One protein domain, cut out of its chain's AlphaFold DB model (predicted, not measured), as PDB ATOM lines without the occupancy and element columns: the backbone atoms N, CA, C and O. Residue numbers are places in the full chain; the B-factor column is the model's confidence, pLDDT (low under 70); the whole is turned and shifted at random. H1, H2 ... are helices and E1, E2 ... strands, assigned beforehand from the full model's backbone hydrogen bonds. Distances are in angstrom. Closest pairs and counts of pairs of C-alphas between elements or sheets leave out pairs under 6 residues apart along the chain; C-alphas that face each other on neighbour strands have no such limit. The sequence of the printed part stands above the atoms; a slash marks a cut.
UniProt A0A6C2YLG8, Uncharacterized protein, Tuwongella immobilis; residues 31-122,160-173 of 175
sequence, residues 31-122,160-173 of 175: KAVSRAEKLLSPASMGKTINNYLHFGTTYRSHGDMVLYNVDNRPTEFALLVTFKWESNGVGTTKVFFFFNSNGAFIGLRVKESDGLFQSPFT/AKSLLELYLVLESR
ATOM      1  N   LYS A  31     385.193 257.616 312.255       92.81
ATOM      2  CA  LYS A  31     385.440 258.948 311.682       92.81
ATOM      3  C   LYS A  31     384.241 259.877 311.851       92.81
ATOM      4  O   LYS A  31     384.439 261.067 312.085       92.81
ATOM      5  N   ALA A  32     383.019 259.361 311.722       92.69
ATOM      6  CA  ALA A  32     381.796 260.129 311.935       92.69
ATOM      7  C   ALA A  32     381.657 260.551 313.402       92.69
ATOM      8  O   ALA A  32     381.425 261.730 313.673       92.69
ATOM      9  N   VAL A  33     381.899 259.626 314.336       94.19
ATOM     10  CA  VAL A  33     381.903 259.922 315.777       94.19
ATOM     11  C   VAL A  33     382.980 260.958 316.113       94.19
ATOM     12  O   VAL A  33     382.679 261.970 316.737       94.19
ATOM     13  N   SER A  34     384.202 260.795 315.594       94.75
ATOM     14  CA  SER A  34     385.290 261.757 315.821       94.75
ATOM     15  C   SER A  34     384.979 263.165 315.288       94.75
ATOM     16  O   SER A  34     385.363 264.154 315.910       94.75
ATOM     17  N   ARG A  35     384.278 263.295 314.150       93.56
ATOM     18  CA  ARG A  35     383.818 264.605 313.648       93.56
ATOM     19  C   ARG A  35     382.811 265.251 314.600       93.56
ATOM     20  O   ARG A  35     382.949 266.432 314.911       93.56
ATOM     21  N   ALA A  36     381.845 264.473 315.082       95.12
ATOM     22  CA  ALA A  36     380.841 264.936 316.032       95.12
ATOM     23  C   ALA A  36     381.466 265.380 317.366       95.12
ATOM     24  O   ALA A  36     381.126 266.443 317.884       95.12
ATOM     25  N   GLU A  37     382.435 264.623 317.883       95.56
ATOM     26  CA  GLU A  37     383.186 265.003 319.084       95.56
ATOM     27  C   GLU A  37     383.954 266.307 318.860       95.56
ATOM     28  O   GLU A  37     383.788 267.255 319.623       95.56
ATOM     29  N   LYS A  38     384.717 266.415 317.762       94.69
ATOM     30  CA  LYS A  38     385.485 267.630 317.426       94.69
ATOM     31  C   LYS A  38     384.626 268.887 317.316       94.69
ATOM     32  O   LYS A  38     385.121 269.970 317.623       94.69
ATOM     33  N   LEU A  39     383.374 268.762 316.873       94.38
ATOM     34  CA  LEU A  39     382.430 269.877 316.851       94.38
ATOM     35  C   LEU A  39     382.145 270.385 318.269       94.38
ATOM     36  O   LEU A  39     382.152 271.592 318.494       94.38
ATOM     37  N   LEU A  40     381.899 269.469 319.209       96.00
ATOM     38  CA  LEU A  40     381.409 269.779 320.552       96.00
ATOM     39  C   LEU A  40     382.527 270.034 321.576       96.00
ATOM     40  O   LEU A  40     382.305 270.803 322.504       96.00
ATOM     41  N   SER A  41     383.716 269.443 321.403       95.12
ATOM     42  CA  SER A  41     384.821 269.485 322.378       95.12
ATOM     43  C   SER A  41     385.356 270.883 322.718       95.12
ATOM     44  O   SER A  41     385.795 271.089 323.852       95.12
ATOM     45  N   PRO A  42     385.418 271.859 321.787       95.81
ATOM     46  CA  PRO A  42     385.993 273.157 322.106       95.81
ATOM     47  C   PRO A  42     385.231 273.869 323.229       95.81
ATOM     48  O   PRO A  42     384.008 274.000 323.201       95.81
ATOM     49  N   ALA A  43     385.960 274.440 324.190       96.12
ATOM     50  CA  ALA A  43     385.354 275.223 325.270       96.12
ATOM     51  C   ALA A  43     384.543 276.428 324.750       96.12
ATOM     52  O   ALA A  43     383.550 276.811 325.364       96.12
ATOM     53  N   SER A  44     384.939 277.000 323.607       95.06
ATOM     54  CA  SER A  44     384.175 278.049 322.921       95.06
ATOM     55  C   SER A  44     382.802 277.553 322.469       95.06
ATOM     56  O   SER A  44     381.811 278.230 322.729       95.06
ATOM     57  N   MET A  45     382.730 276.356 321.876       95.19
ATOM     58  CA  MET A  45     381.464 275.722 321.507       95.19
ATOM     59  C   MET A  45     380.603 275.483 322.747       95.19
ATOM     60  O   MET A  45     379.427 275.845 322.769       95.19
ATOM     61  N   GLY A  46     381.209 274.957 323.816       96.25
ATOM     62  CA  GLY A  46     380.508 274.723 325.073       96.25
ATOM     63  C   GLY A  46     379.915 275.998 325.684       96.25
ATOM     64  O   GLY A  46     378.766 275.998 326.127       96.25
ATOM     65  N   LYS A  47     380.662 277.109 325.639       96.38
ATOM     66  CA  LYS A  47     380.187 278.429 326.076       96.38
ATOM     67  C   LYS A  47     379.037 278.941 325.209       96.38
ATOM     68  O   LYS A  47     378.059 279.445 325.757       96.38
ATOM     69  N   THR A  48     379.132 278.802 323.886       94.44
ATOM     70  CA  THR A  48     378.054 279.194 322.969       94.44
ATOM     71  C   THR A  48     376.780 278.418 323.274       94.44
ATOM     72  O   THR A  48     375.755 279.034 323.549       94.44
ATOM     73  N   ILE A  49     376.854 277.085 323.325       95.94
ATOM     74  CA  ILE A  49     375.715 276.223 323.672       95.94
ATOM     75  C   ILE A  49     375.119 276.632 325.027       95.94
ATOM     76  O   ILE A  49     373.904 276.785 325.140       95.94
ATOM     77  N   ASN A  50     375.959 276.872 326.041       94.88
ATOM     78  CA  ASN A  50     375.491 277.305 327.354       94.88
ATOM     79  C   ASN A  50     374.741 278.640 327.310       94.88
ATOM     80  O   ASN A  50     373.744 278.783 328.002       94.88
ATOM     81  N   ASN A  51     375.175 279.606 326.502       91.25
ATOM     82  CA  ASN A  51     374.484 280.892 326.394       91.25
ATOM     83  C   ASN A  51     373.075 280.755 325.793       91.25
ATOM     84  O   ASN A  51     372.189 281.523 326.159       91.25
ATOM     85  N   TYR A  52     372.864 279.783 324.900       92.31
ATOM     86  CA  TYR A  52     371.531 279.457 324.383       92.31
ATOM     87  C   TYR A  52     370.691 278.684 325.407       92.31
ATOM     88  O   TYR A  52     369.510 278.981 325.578       92.31
ATOM     89  N   LEU A  53     371.284 277.703 326.097       92.75
ATOM     90  CA  LEU A  53     370.581 276.898 327.101       92.75
ATOM     91  C   LEU A  53     370.215 277.728 328.337       92.75
ATOM     92  O   LEU A  53     369.075 277.704 328.778       92.75
ATOM     93  N   HIS A  54     371.163 278.483 328.874       92.12
ATOM     94  CA  HIS A  54     371.094 279.141 330.176       92.12
ATOM     95  C   HIS A  54     371.602 280.571 330.066       92.12
ATOM     96  O   HIS A  54     372.654 280.929 330.607       92.12
ATOM     97  N   PHE A  55     370.875 281.388 329.309       89.31
ATOM     98  CA  PHE A  55     371.239 282.782 329.092       89.31
ATOM     99  C   PHE A  55     371.459 283.521 330.422       89.31
ATOM    100  O   PHE A  55     370.654 283.424 331.345       89.31
ATOM    101  N   GLY A  56     372.570 284.256 330.515       87.38
ATOM    102  CA  GLY A  56     372.964 284.980 331.729       87.38
ATOM    103  C   GLY A  56     373.692 284.141 332.786       87.38
ATOM    104  O   GLY A  56     374.112 284.691 333.800       87.38
ATOM    105  N   THR A  57     373.893 282.838 332.563       92.00
ATOM    106  CA  THR A  57     374.715 281.994 333.447       92.00
ATOM    107  C   THR A  57     376.175 281.941 332.999       92.00
ATOM    108  O   THR A  57     376.515 282.169 331.835       92.00
ATOM    109  N   THR A  58     377.066 281.607 333.930       95.31
ATOM    110  CA  THR A  58     378.484 281.389 333.640       95.31
ATOM    111  C   THR A  58     378.717 279.940 333.230       95.31
ATOM    112  O   THR A  58     378.522 279.026 334.027       95.31
ATOM    113  N   TYR A  59     379.196 279.721 332.007       96.62
ATOM    114  CA  TYR A  59     379.699 278.415 331.581       96.62
ATOM    115  C   TYR A  59     380.912 278.001 332.430       96.62
ATOM    116  O   TYR A  59     381.870 278.769 332.557       96.62
ATOM    117  N   ARG A  60     380.889 276.784 332.990       96.88
ATOM    118  CA  ARG A  60     382.004 276.227 333.773       96.88
ATOM    119  C   ARG A  60     382.769 275.170 332.990       96.88
ATOM    120  O   ARG A  60     383.982 275.282 332.835       96.88
ATOM    121  N   SER A  61     382.068 274.158 332.498       96.94
ATOM    122  CA  SER A  61     382.656 273.096 331.684       96.94
ATOM    123  C   SER A  61     381.574 272.290 330.972       96.94
ATOM    124  O   SER A  61     380.385 272.410 331.270       96.94
ATOM    125  N   HIS A  62     381.989 271.431 330.050       96.06
ATOM    126  CA  HIS A  62     381.204 270.281 329.636       96.06
ATOM    127  C   HIS A  62     382.087 269.032 329.718       96.06
ATOM    128  O   HIS A  62     383.297 269.118 329.510       96.06
ATOM    129  N   GLY A  63     381.499 267.925 330.164       84.19
ATOM    130  CA  GLY A  63     382.212 266.675 330.435       84.19
ATOM    131  C   GLY A  63     382.315 265.754 329.223       84.19
ATOM    132  O   GLY A  63     381.935 266.126 328.111       84.19
ATOM    133  N   ASP A  64     382.786 264.535 329.488       86.62
ATOM    134  CA  ASP A  64     382.931 263.476 328.491       86.62
ATOM    135  C   ASP A  64     381.627 263.223 327.728       86.62
ATOM    136  O   ASP A  64     380.517 263.317 328.268       86.62
ATOM    137  N   MET A  65     381.786 262.892 326.450       93.31
ATOM    138  CA  MET A  65     380.683 262.605 325.549       93.31
ATOM    139  C   MET A  65     380.407 261.109 325.573       93.31
ATOM    140  O   MET A  65     381.301 260.298 325.344       93.31
ATOM    141  N   VAL A  66     379.163 260.736 325.850       95.50
ATOM    142  CA  VAL A  66     378.752 259.330 325.846       95.50
ATOM    143  C   VAL A  66     377.994 259.049 324.555       95.50
ATOM    144  O   VAL A  66     376.985 259.700 324.281       95.50
ATOM    145  N   LEU A  67     378.479 258.087 323.770       94.94
ATOM    146  CA  LEU A  67     377.851 257.658 322.521       94.94
ATOM    147  C   LEU A  67     376.602 256.808 322.788       94.94
ATOM    148  O   LEU A  67     376.628 255.874 323.590       94.94
ATOM    149  N   TYR A  68     375.525 257.114 322.072       93.62
ATOM    150  CA  TYR A  68     374.263 256.384 322.076       93.62
ATOM    151  C   TYR A  68     373.813 256.083 320.649       93.62
ATOM    152  O   TYR A  68     373.901 256.935 319.765       93.62
ATOM    153  N   ASN A  69     373.240 254.900 320.456       89.81
ATOM    154  CA  ASN A  69     372.542 254.563 319.222       89.81
ATOM    155  C   ASN A  69     371.125 255.146 319.289       89.81
ATOM    156  O   ASN A  69     370.499 255.133 320.352       89.81
ATOM    157  N   VAL A  70     370.615 255.656 318.168       86.94
ATOM    158  CA  VAL A  70     369.244 256.173 318.107       86.94
ATOM    159  C   VAL A  70     368.296 255.038 317.731       86.94
ATOM    160  O   VAL A  70     368.395 254.462 316.644       86.94
ATOM    161  N   ASP A  71     367.360 254.718 318.623       84.12
ATOM    162  CA  ASP A  71     366.365 253.671 318.387       84.12
ATOM    163  C   ASP A  71     365.592 253.928 317.085       84.12
ATOM    164  O   ASP A  71     365.160 255.048 316.798       84.12
ATOM    165  N   ASN A  72     365.402 252.870 316.292       79.56
ATOM    166  CA  ASN A  72     364.713 252.896 314.994       79.56
ATOM    167  C   ASN A  72     365.371 253.770 313.908       79.56
ATOM    168  O   ASN A  72     364.776 253.969 312.848       79.56
ATOM    169  N   ARG A  73     366.595 254.270 314.130       82.69
ATOM    170  CA  ARG A  73     367.368 255.043 313.146       82.69
ATOM    171  C   ARG A  73     368.817 254.549 313.112       82.69
ATOM    172  O   ARG A  73     369.707 255.205 313.640       82.69
ATOM    173  N   PRO A  74     369.076 253.389 312.483       77.12
ATOM    174  CA  PRO A  74     370.366 252.695 312.578       77.12
ATOM    175  C   PRO A  74     371.546 253.481 311.988       77.12
ATOM    176  O   PRO A  74     372.698 253.193 312.297       77.12
ATOM    177  N   THR A  75     371.271 254.472 311.142       84.12
ATOM    178  CA  THR A  75     372.275 255.362 310.552       84.12
ATOM    179  C   THR A  75     372.544 256.612 311.387       84.12
ATOM    180  O   THR A  75     373.413 257.392 311.020       84.12
ATOM    181  N   GLU A  76     371.803 256.844 312.469       91.81
ATOM    182  CA  GLU A  76     371.956 258.005 313.345       91.81
ATOM    183  C   GLU A  76     372.555 257.590 314.688       91.81
ATOM    184  O   GLU A  76     372.325 256.489 315.196       91.81
ATOM    185  N   PHE A  77     373.309 258.504 315.284       95.12
ATOM    186  CA  PHE A  77     373.838 258.353 316.630       95.12
ATOM    187  C   PHE A  77     373.647 259.642 317.418       95.12
ATOM    188  O   PHE A  77     373.409 260.709 316.851       95.12
ATOM    189  N   ALA A  78     373.742 259.543 318.738       96.94
ATOM    190  CA  ALA A  78     373.696 260.690 319.620       96.94
ATOM    191  C   ALA A  78     374.913 260.729 320.540       96.94
ATOM    192  O   ALA A  78     375.374 259.698 321.025       96.94
ATOM    193  N   LEU A  79     375.398 261.934 320.822       97.12
ATOM    194  CA  LEU A  79     376.348 262.187 321.897       97.12
ATOM    195  C   LEU A  79     375.598 262.840 323.055       97.12
ATOM    196  O   LEU A  79     374.993 263.902 322.894       97.12
ATOM    197  N   LEU A  80     375.610 262.196 324.219       97.38
ATOM    198  CA  LEU A  80     375.134 262.796 325.459       97.38
ATOM    199  C   LEU A  80     376.271 263.604 326.072       97.38
ATOM    200  O   LEU A  80     377.298 263.039 326.446       97.38
ATOM    201  N   VAL A  81     376.057 264.906 326.220       97.38
ATOM    202  CA  VAL A  81     377.025 265.821 326.827       97.38
ATOM    203  C   VAL A  81     376.425 266.429 328.083       97.38
ATOM    204  O   VAL A  81     375.263 266.843 328.097       97.38
ATOM    205  N   THR A  82     377.223 266.476 329.147       96.44
ATOM    206  CA  THR A  82     376.839 267.081 330.426       96.44
ATOM    207  C   THR A  82     377.496 268.448 330.563       96.44
ATOM    208  O   THR A  82     378.716 268.530 330.669       96.44
ATOM    209  N   PHE A  83     376.694 269.506 330.592       96.69
ATOM    210  CA  PHE A  83     377.125 270.884 330.810       96.69
ATOM    211  C   PHE A  83     377.036 271.244 332.285       96.69
ATOM    212  O   PHE A  83     376.032 270.941 332.923       96.69
ATOM    213  N   LYS A  84     378.059 271.933 332.793       96.00
ATOM    214  CA  LYS A  84     378.064 272.585 334.102       96.00
ATOM    215  C   LYS A  84     378.058 274.095 333.921       96.00
ATOM    216  O   LYS A  84     378.865 274.644 333.163       96.00
ATOM    217  N   TRP A  85     377.184 274.758 334.656       95.19
ATOM    218  CA  TRP A  85     376.978 276.200 334.590       95.19
ATOM    219  C   TRP A  85     376.754 276.769 335.985       95.19
ATOM    220  O   TRP A  85     376.512 276.025 336.930       95.19
ATOM    221  N   GLU A  86     376.881 278.084 336.137       94.06
ATOM    222  CA  GLU A  86     376.745 278.740 337.433       94.06
ATOM    223  C   GLU A  86     375.913 280.018 337.365       94.06
ATOM    224  O   GLU A  86     376.080 280.846 336.468       94.06
ATOM    225  N   SER A  87     375.029 280.170 338.351       89.06
ATOM    226  CA  SER A  87     374.275 281.397 338.619       89.06
ATOM    227  C   SER A  87     374.269 281.682 340.124       89.06
ATOM    228  O   SER A  87     375.120 282.424 340.596       89.06
ATOM    229  N   ASN A  88     373.404 281.007 340.893       85.56
ATOM    230  CA  ASN A  88     373.354 281.067 342.366       85.56
ATOM    231  C   ASN A  88     373.901 279.777 343.013       85.56
ATOM    232  O   ASN A  88     373.443 279.343 344.067       85.56
ATOM    233  N   GLY A  89     374.826 279.122 342.317       87.25
ATOM    234  CA  GLY A  89     375.271 277.755 342.559       87.25
ATOM    235  C   GLY A  89     375.558 277.043 341.239       87.25
ATOM    236  O   GLY A  89     375.195 277.544 340.169       87.25
ATOM    237  N   VAL A  90     376.230 275.893 341.315       91.62
ATOM    238  CA  VAL A  90     376.564 275.077 340.140       91.62
ATOM    239  C   VAL A  90     375.366 274.215 339.761       91.62
ATOM    240  O   VAL A  90     374.927 273.394 340.562       91.62
ATOM    241  N   GLY A  91     374.871 274.399 338.542       92.56
ATOM    242  CA  GLY A  91     373.854 273.563 337.917       92.56
ATOM    243  C   GLY A  91     374.434 272.675 336.821       92.56
ATOM    244  O   GLY A  91     375.558 272.874 336.342       92.56
ATOM    245  N   THR A  92     373.650 271.680 336.429       94.50
ATOM    246  CA  THR A  92     373.987 270.668 335.437       94.50
ATOM    247  C   THR A  92     372.852 270.478 334.439       94.50
ATOM    248  O   THR A  92     371.677 270.383 334.791       94.50
ATOM    249  N   THR A  93     373.205 270.344 333.162       95.50
ATOM    250  CA  THR A  93     372.248 270.024 332.098       95.50
ATOM    251  C   THR A  93     372.826 268.984 331.165       95.50
ATOM    252  O   THR A  93     373.924 269.157 330.640       95.50
ATOM    253  N   LYS A  94     372.082 267.903 330.932       95.62
ATOM    254  CA  LYS A  94     372.467 266.868 329.973       95.62
ATOM    255  C   LYS A  94     371.693 267.043 328.680       95.62
ATOM    256  O   LYS A  94     370.468 267.165 328.695       95.62
ATOM    257  N   VAL A  95     372.406 267.015 327.564       97.06
ATOM    258  CA  VAL A  95     371.839 267.244 326.234       97.06
ATOM    259  C   VAL A  95     372.293 266.134 325.301       97.06
ATOM    260  O   VAL A  95     373.480 265.826 325.231       97.06
ATOM    261  N   PHE A  96     371.341 265.530 324.596       97.31
ATOM    262  CA  PHE A  96     371.617 264.680 323.447       97.31
ATOM    263  C   PHE A  96     371.807 265.555 322.211       97.31
ATOM    264  O   PHE A  96     370.917 266.337 321.876       97.31
ATOM    265  N   PHE A  97     372.931 265.384 321.525       97.31
ATOM    266  CA  PHE A  97     373.189 265.937 320.197       97.31
ATOM    267  C   PHE A  97     373.116 264.798 319.197       97.31
ATOM    268  O   PHE A  97     373.852 263.825 319.331       97.31
ATOM    269  N   PHE A  98     372.214 264.903 318.229       96.06
ATOM    270  CA  PHE A  98     371.972 263.880 317.224       96.06
ATOM    271  C   PHE A  98     372.789 264.172 315.970       96.06
ATOM    272  O   PHE A  98     372.871 265.316 315.509       96.06
ATOM    273  N   PHE A  99     373.354 263.113 315.401       95.19
ATOM    274  CA  PHE A  99     374.202 263.143 314.222       95.19
ATOM    275  C   PHE A  99     373.774 262.059 313.234       95.19
ATOM    276  O   PHE A  99     373.329 260.978 313.623       95.19
ATOM    277  N   ASN A 100     373.927 262.345 311.944       92.38
ATOM    278  CA  ASN A 100     373.730 261.348 310.893       92.38
ATOM    279  C   ASN A 100     374.961 260.436 310.730       92.38
ATOM    280  O   ASN A 100     375.980 260.613 311.396       92.38
ATOM    281  N   SER A 101     374.903 259.497 309.783       92.06
ATOM    282  CA  SER A 101     375.969 258.516 309.527       92.06
ATOM    283  C   SER A 101     377.306 259.137 309.122       92.06
ATOM    284  O   SER A 101     378.346 258.501 309.257       92.06
ATOM    285  N   ASN A 102     377.296 260.388 308.659       90.81
ATOM    286  CA  ASN A 102     378.492 261.134 308.296       90.81
ATOM    287  C   ASN A 102     379.022 261.991 309.456       90.81
ATOM    288  O   ASN A 102     380.039 262.660 309.289       90.81
ATOM    289  N   GLY A 103     378.385 261.979 310.628       91.06
ATOM    290  CA  GLY A 103     378.779 262.803 311.772       91.06
ATOM    291  C   GLY A 103     378.367 264.269 311.640       91.06
ATOM    292  O   GLY A 103     378.901 265.110 312.355       91.06
ATOM    293  N   ALA A 104     377.444 264.592 310.727       90.00
ATOM    294  CA  ALA A 104     376.876 265.934 310.625       90.00
ATOM    295  C   ALA A 104     375.707 266.090 311.603       90.00
ATOM    296  O   ALA A 104     374.902 265.170 311.771       90.00
ATOM    297  N   PHE A 105     375.627 267.258 312.239       92.69
ATOM    298  CA  PHE A 105     374.618 267.565 313.246       92.69
ATOM    299  C   PHE A 105     373.219 267.670 312.617       92.69
ATOM    300  O   PHE A 105     373.060 268.273 311.552       92.69
ATOM    301  N   ILE A 106     372.207 267.093 313.275       93.00
ATOM    302  CA  ILE A 106     370.810 267.081 312.792       93.00
ATOM    303  C   ILE A 106     369.786 267.582 313.817       93.00
ATOM    304  O   ILE A 106     368.638 267.827 313.452       93.00
ATOM    305  N   GLY A 107     370.169 267.747 315.083       92.50
ATOM    306  CA  GLY A 107     369.282 268.285 316.110       92.50
ATOM    307  C   GLY A 107     369.754 267.973 317.521       92.50
ATOM    308  O   GLY A 107     370.706 267.220 317.727       92.50
ATOM    309  N   LEU A 108     369.076 268.542 318.514       96.12
ATOM    310  CA  LEU A 108     369.378 268.307 319.924       96.12
ATOM    311  C   LEU A 108     368.121 268.109 320.771       96.12
ATOM    312  O   LEU A 108     367.021 268.553 320.430       96.12
ATOM    313  N   ARG A 109     368.292 267.468 321.929       94.69
ATOM    314  CA  ARG A 109     367.249 267.321 322.949       94.69
ATOM    315  C   ARG A 109     367.849 267.417 324.343       94.69
ATOM    316  O   ARG A 109     368.771 266.680 324.679       94.69
ATOM    317  N   VAL A 110     367.274 268.270 325.184       94.38
ATOM    318  CA  VAL A 110     367.586 268.283 326.617       94.38
ATOM    319  C   VAL A 110     367.061 266.991 327.240       94.38
ATOM    320  O   VAL A 110     365.874 266.690 327.131       94.38
ATOM    321  N   LYS A 111     367.948 266.220 327.872       93.69
ATOM    322  CA  LYS A 111     367.591 265.007 328.617       93.69
ATOM    323  C   LYS A 111     367.090 265.361 330.013       93.69
ATOM    324  O   LYS A 111     366.037 264.895 330.422       93.69
ATOM    325  N   GLU A 112     367.867 266.165 330.730       92.69
ATOM    326  CA  GLU A 112     367.578 266.592 332.099       92.69
ATOM    327  C   GLU A 112     368.332 267.886 332.425       92.69
ATOM    328  O   GLU A 112     369.389 268.164 331.849       92.69
ATOM    329  N   SER A 113     367.782 268.669 333.350       91.88
ATOM    330  CA  SER A 113     368.405 269.863 333.920       91.88
ATOM    331  C   SER A 113     367.985 269.982 335.381       91.88
ATOM    332  O   SER A 113     366.805 269.810 335.681       91.88
ATOM    333  N   ASP A 114     368.923 270.279 336.277       87.88
ATOM    334  CA  ASP A 114     368.643 270.523 337.704       87.88
ATOM    335  C   ASP A 114     368.284 271.994 338.008       87.88
ATOM    336  O   ASP A 114     367.920 272.344 339.132       87.88
ATOM    337  N   GLY A 115     368.335 272.862 336.994       70.94
ATOM    338  CA  GLY A 115     367.975 274.271 337.097       70.94
ATOM    339  C   GLY A 115     366.472 274.491 337.277       70.94
ATOM    340  O   GLY A 115     365.781 274.789 336.306       70.94
ATOM    341  N   LEU A 116     365.978 274.434 338.519       61.81
ATOM    342  CA  LEU A 116     364.574 274.720 338.883       61.81
ATOM    343  C   LEU A 116     364.068 276.074 338.347       61.81
ATOM    344  O   LEU A 116     362.928 276.176 337.907       61.81
ATOM    345  N   PHE A 117     364.930 277.096 338.341       61.81
ATOM    346  CA  PHE A 117     364.624 278.443 337.833       61.81
ATOM    347  C   PHE A 117     365.343 278.783 336.517       61.81
ATOM    348  O   PHE A 117     365.113 279.841 335.944       61.81
ATOM    349  N   GLN A 118     366.205 277.885 336.035       66.25
ATOM    350  CA  GLN A 118     366.981 278.019 334.799       66.25
ATOM    351  C   GLN A 118     366.590 276.867 333.874       66.25
ATOM    352  O   GLN A 118     367.369 275.961 333.572       66.25
ATOM    353  N   SER A 119     365.310 276.854 333.503       81.38
ATOM    354  CA  SER A 119     364.824 275.913 332.499       81.38
ATOM    355  C   SER A 119     365.515 276.215 331.166       81.38
ATOM    356  O   SER A 119     365.524 277.381 330.754       81.38
ATOM    357  N   PRO A 120     366.086 275.202 330.487       86.31
ATOM    358  CA  PRO A 120     366.809 275.422 329.247       86.31
ATOM    359  C   PRO A 120     365.994 276.193 328.206       86.31
ATOM    360  O   PRO A 120     364.815 275.912 328.001       86.31
ATOM    361  N   PHE A 121     366.649 277.137 327.537       88.56
ATOM    362  CA  PHE A 121     366.116 278.051 326.523       88.56
ATOM    363  C   PHE A 121     365.119 279.104 327.019       88.56
ATOM    364  O   PHE A 121     364.863 280.055 326.285       88.56
ATOM    365  N   THR A 122     364.580 279.018 328.241       84.75
ATOM    366  CA  THR A 122     363.522 279.937 328.701       84.75
ATOM    367  C   THR A 122     363.978 281.395 328.711       84.75
ATOM    368  O   THR A 122     363.331 282.247 328.102       84.75
ATOM    369  N   ALA A 160     365.289 280.001 320.667       87.69
ATOM    370  CA  ALA A 160     366.711 279.854 320.934       87.69
ATOM    371  C   ALA A 160     367.229 278.451 320.603       87.69
ATOM    372  O   ALA A 160     368.402 278.306 320.254       87.69
ATOM    373  N   LYS A 161     366.375 277.423 320.688       91.62
ATOM    374  CA  LYS A 161     366.755 276.058 320.324       91.62
ATOM    375  C   LYS A 161     366.988 275.964 318.818       91.62
ATOM    376  O   LYS A 161     368.039 275.472 318.422       91.62
ATOM    377  N   SER A 162     366.073 276.461 317.996       84.56
ATOM    378  CA  SER A 162     366.192 276.464 316.537       84.56
ATOM    379  C   SER A 162     367.383 277.298 316.071       84.56
ATOM    380  O   SER A 162     368.107 276.878 315.171       84.56
ATOM    381  N   LEU A 163     367.651 278.438 316.720       86.81
ATOM    382  CA  LEU A 163     368.854 279.231 316.440       86.81
ATOM    383  C   LEU A 163     370.142 278.474 316.783       86.81
ATOM    384  O   LEU A 163     371.090 278.495 315.998       86.81
ATOM    385  N   LEU A 164     370.174 277.780 317.924       92.19
ATOM    386  CA  LEU A 164     371.306 276.933 318.290       92.19
ATOM    387  C   LEU A 164     371.475 275.766 317.307       92.19
ATOM    388  O   LEU A 164     372.593 275.470 316.890       92.19
ATOM    389  N   GLU A 165     370.383 275.106 316.923       90.19
ATOM    390  CA  GLU A 165     370.422 274.005 315.962       90.19
ATOM    391  C   GLU A 165     370.939 274.478 314.602       90.19
ATOM    392  O   GLU A 165     371.822 273.836 314.039       90.19
ATOM    393  N   LEU A 166     370.473 275.628 314.112       81.19
ATOM    394  CA  LEU A 166     370.989 276.239 312.889       81.19
ATOM    395  C   LEU A 166     372.488 276.545 312.997       81.19
ATOM    396  O   LEU A 166     373.247 276.193 312.093       81.19
ATOM    397  N   TYR A 167     372.923 277.159 314.101       85.56
ATOM    398  CA  TYR A 167     374.335 277.453 314.347       85.56
ATOM    399  C   TYR A 167     375.197 276.182 314.284       85.56
ATOM    400  O   TYR A 167     376.202 276.145 313.573       85.56
ATOM    401  N   LEU A 168     374.768 275.105 314.949       89.81
ATOM    402  CA  LEU A 168     375.477 273.823 314.951       89.81
ATOM    403  C   LEU A 168     375.459 273.132 313.581       89.81
ATOM    404  O   LEU A 168     376.464 272.536 313.191       89.81
ATOM    405  N   VAL A 169     374.362 273.236 312.819       86.38
ATOM    406  CA  VAL A 169     374.315 272.754 311.429       86.38
ATOM    407  C   VAL A 169     375.372 273.468 310.587       86.38
ATOM    408  O   VAL A 169     376.118 272.797 309.871       86.38
ATOM    409  N   LEU A 170     375.467 274.798 310.677       78.75
ATOM    410  CA  LEU A 170     376.449 275.583 309.923       78.75
ATOM    411  C   LEU A 170     377.886 275.222 310.322       78.75
ATOM    412  O   LEU A 170     378.706 274.920 309.456       78.75
ATOM    413  N   GLU A 171     378.175 275.160 311.622       85.69
ATOM    414  CA  GLU A 171     379.497 274.777 312.139       85.69
ATOM    415  C   GLU A 171     379.904 273.356 311.727       85.69
ATOM    416  O   GLU A 171     381.067 273.121 311.410       85.69
ATOM    417  N   SER A 172     378.952 272.418 311.665       80.69
ATOM    418  CA  SER A 172     379.216 271.037 311.235       80.69
ATOM    419  C   SER A 172     379.515 270.884 309.738       80.69
ATOM    420  O   SER A 172     379.990 269.831 309.323       80.69
ATOM    421  N   ARG A 173     379.200 271.899 308.917       76.88
ATOM    422  CA  ARG A 173     379.378 271.876 307.452       76.88
ATOM    423  C   ARG A 173     380.578 272.682 306.970       76.88
ATOM    424  O   ARG A 173     381.060 272.442 305.868       76.88
TER     425      ARG A 173
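What this domain is: This is residues 31 to 122 and 160 to 173 of the 175 residues of an uncharacterized protein of Tuwongella immobilis (UniProt A0A6C2YLG8). A long, strongly twisted antiparallel sheet, with the strands E3 and E4 as its long axis, has three helices packed on it: H1 along E3, H2 across E1 and E3, and H3 slantwise over E5. E1 and E2 sit one after the other beside E3, on the side away from E4, and E5 forms the edge beyond E4. The printed part has 106 residues, with three named helices and five named strands in the order H1 H2 E1 E2 E3 E4 E5 H3; the class is mixed, helices and strands. It is compact, with a radius of gyration of the C-alphas of 13.2 A, and elongated, spanning 41 by 25 by 24 A.

Where its parts are: Find C-alpha 31 at (385.440, 258.948, 311.682); there H1 begins and runs through residue 40, 14.6 A. H2 follows at residues 43 to 53, 15.0 A. Next come the short strands E1, residues 58 to 62, and E2, residues 66 to 69. Look at C-alpha 77 at (373.838, 258.353, 316.630), where E3 starts; it runs 29.3 A to residue 86. E4, residues 90 to 99, covers 28.6 A, and E5, residues 105 to 113, covers 21.7 A. H3, residues 160 to 173, runs 20.1 A and ends at C-alpha 173 at (379.378, 271.876, 307.452).

How they stand to each other: Start at E3 in the branched sheet: E1, beside residues 82 to 86, and E2, beside 77 to 80, lie on one side of it, and E4 on the other side. E2 E3 E4 E5 is a meander, each strand the antiparallel neighbour of the one before, and each step is a hairpin. Within hydrogen-bond range you will find N 60 and O 84 at 3.0 A for E1 and E3, N 68 and O 78 at 2.8 A for E2 and E3, N 83 and O 93 at 2.8 A for E3 and E4, and N 96 and O 109 at 2.8 A for E4 and E5. H1 is on the sheet at a height of 8.8 A, over E3 and only just over E4, with 3 of its C-alphas there. H2 stands 7.8 A over the sheet and runs across the strands, at 84 degrees to E3 on the local plane; its C-alpha of Lys 47 is 5.5 A from that of Tyr 59, the closest pair with E1. H3, at a height of 7.4 A, lies over E5, with the C-alphas of Phe 105 and Val 169 closest at 5.5 A. With residues 160 to 164 alone H3 touches H2, the closest C-alphas being Tyr 52 and Ala 160 at 5.9 A, at a shallow tilt of 28 degrees, opposite ways. In H1, H2 and H3 every O i to N i+4 pair is within hydrogen-bond range.

The domain as a whole: The two C-alphas farthest apart, Pro 74 and Asn 88, are 41.2 A from each other. Residues 123 to 159 are not printed, and C-alphas 122 and 160 are 8.4 A apart across the cut. Of the links that are printed whole, E2 to E3 is short and the others are tight. The mean pLDDT of the printed part is 90.6; look for low confidence at residues 116 to 118, which are under 70.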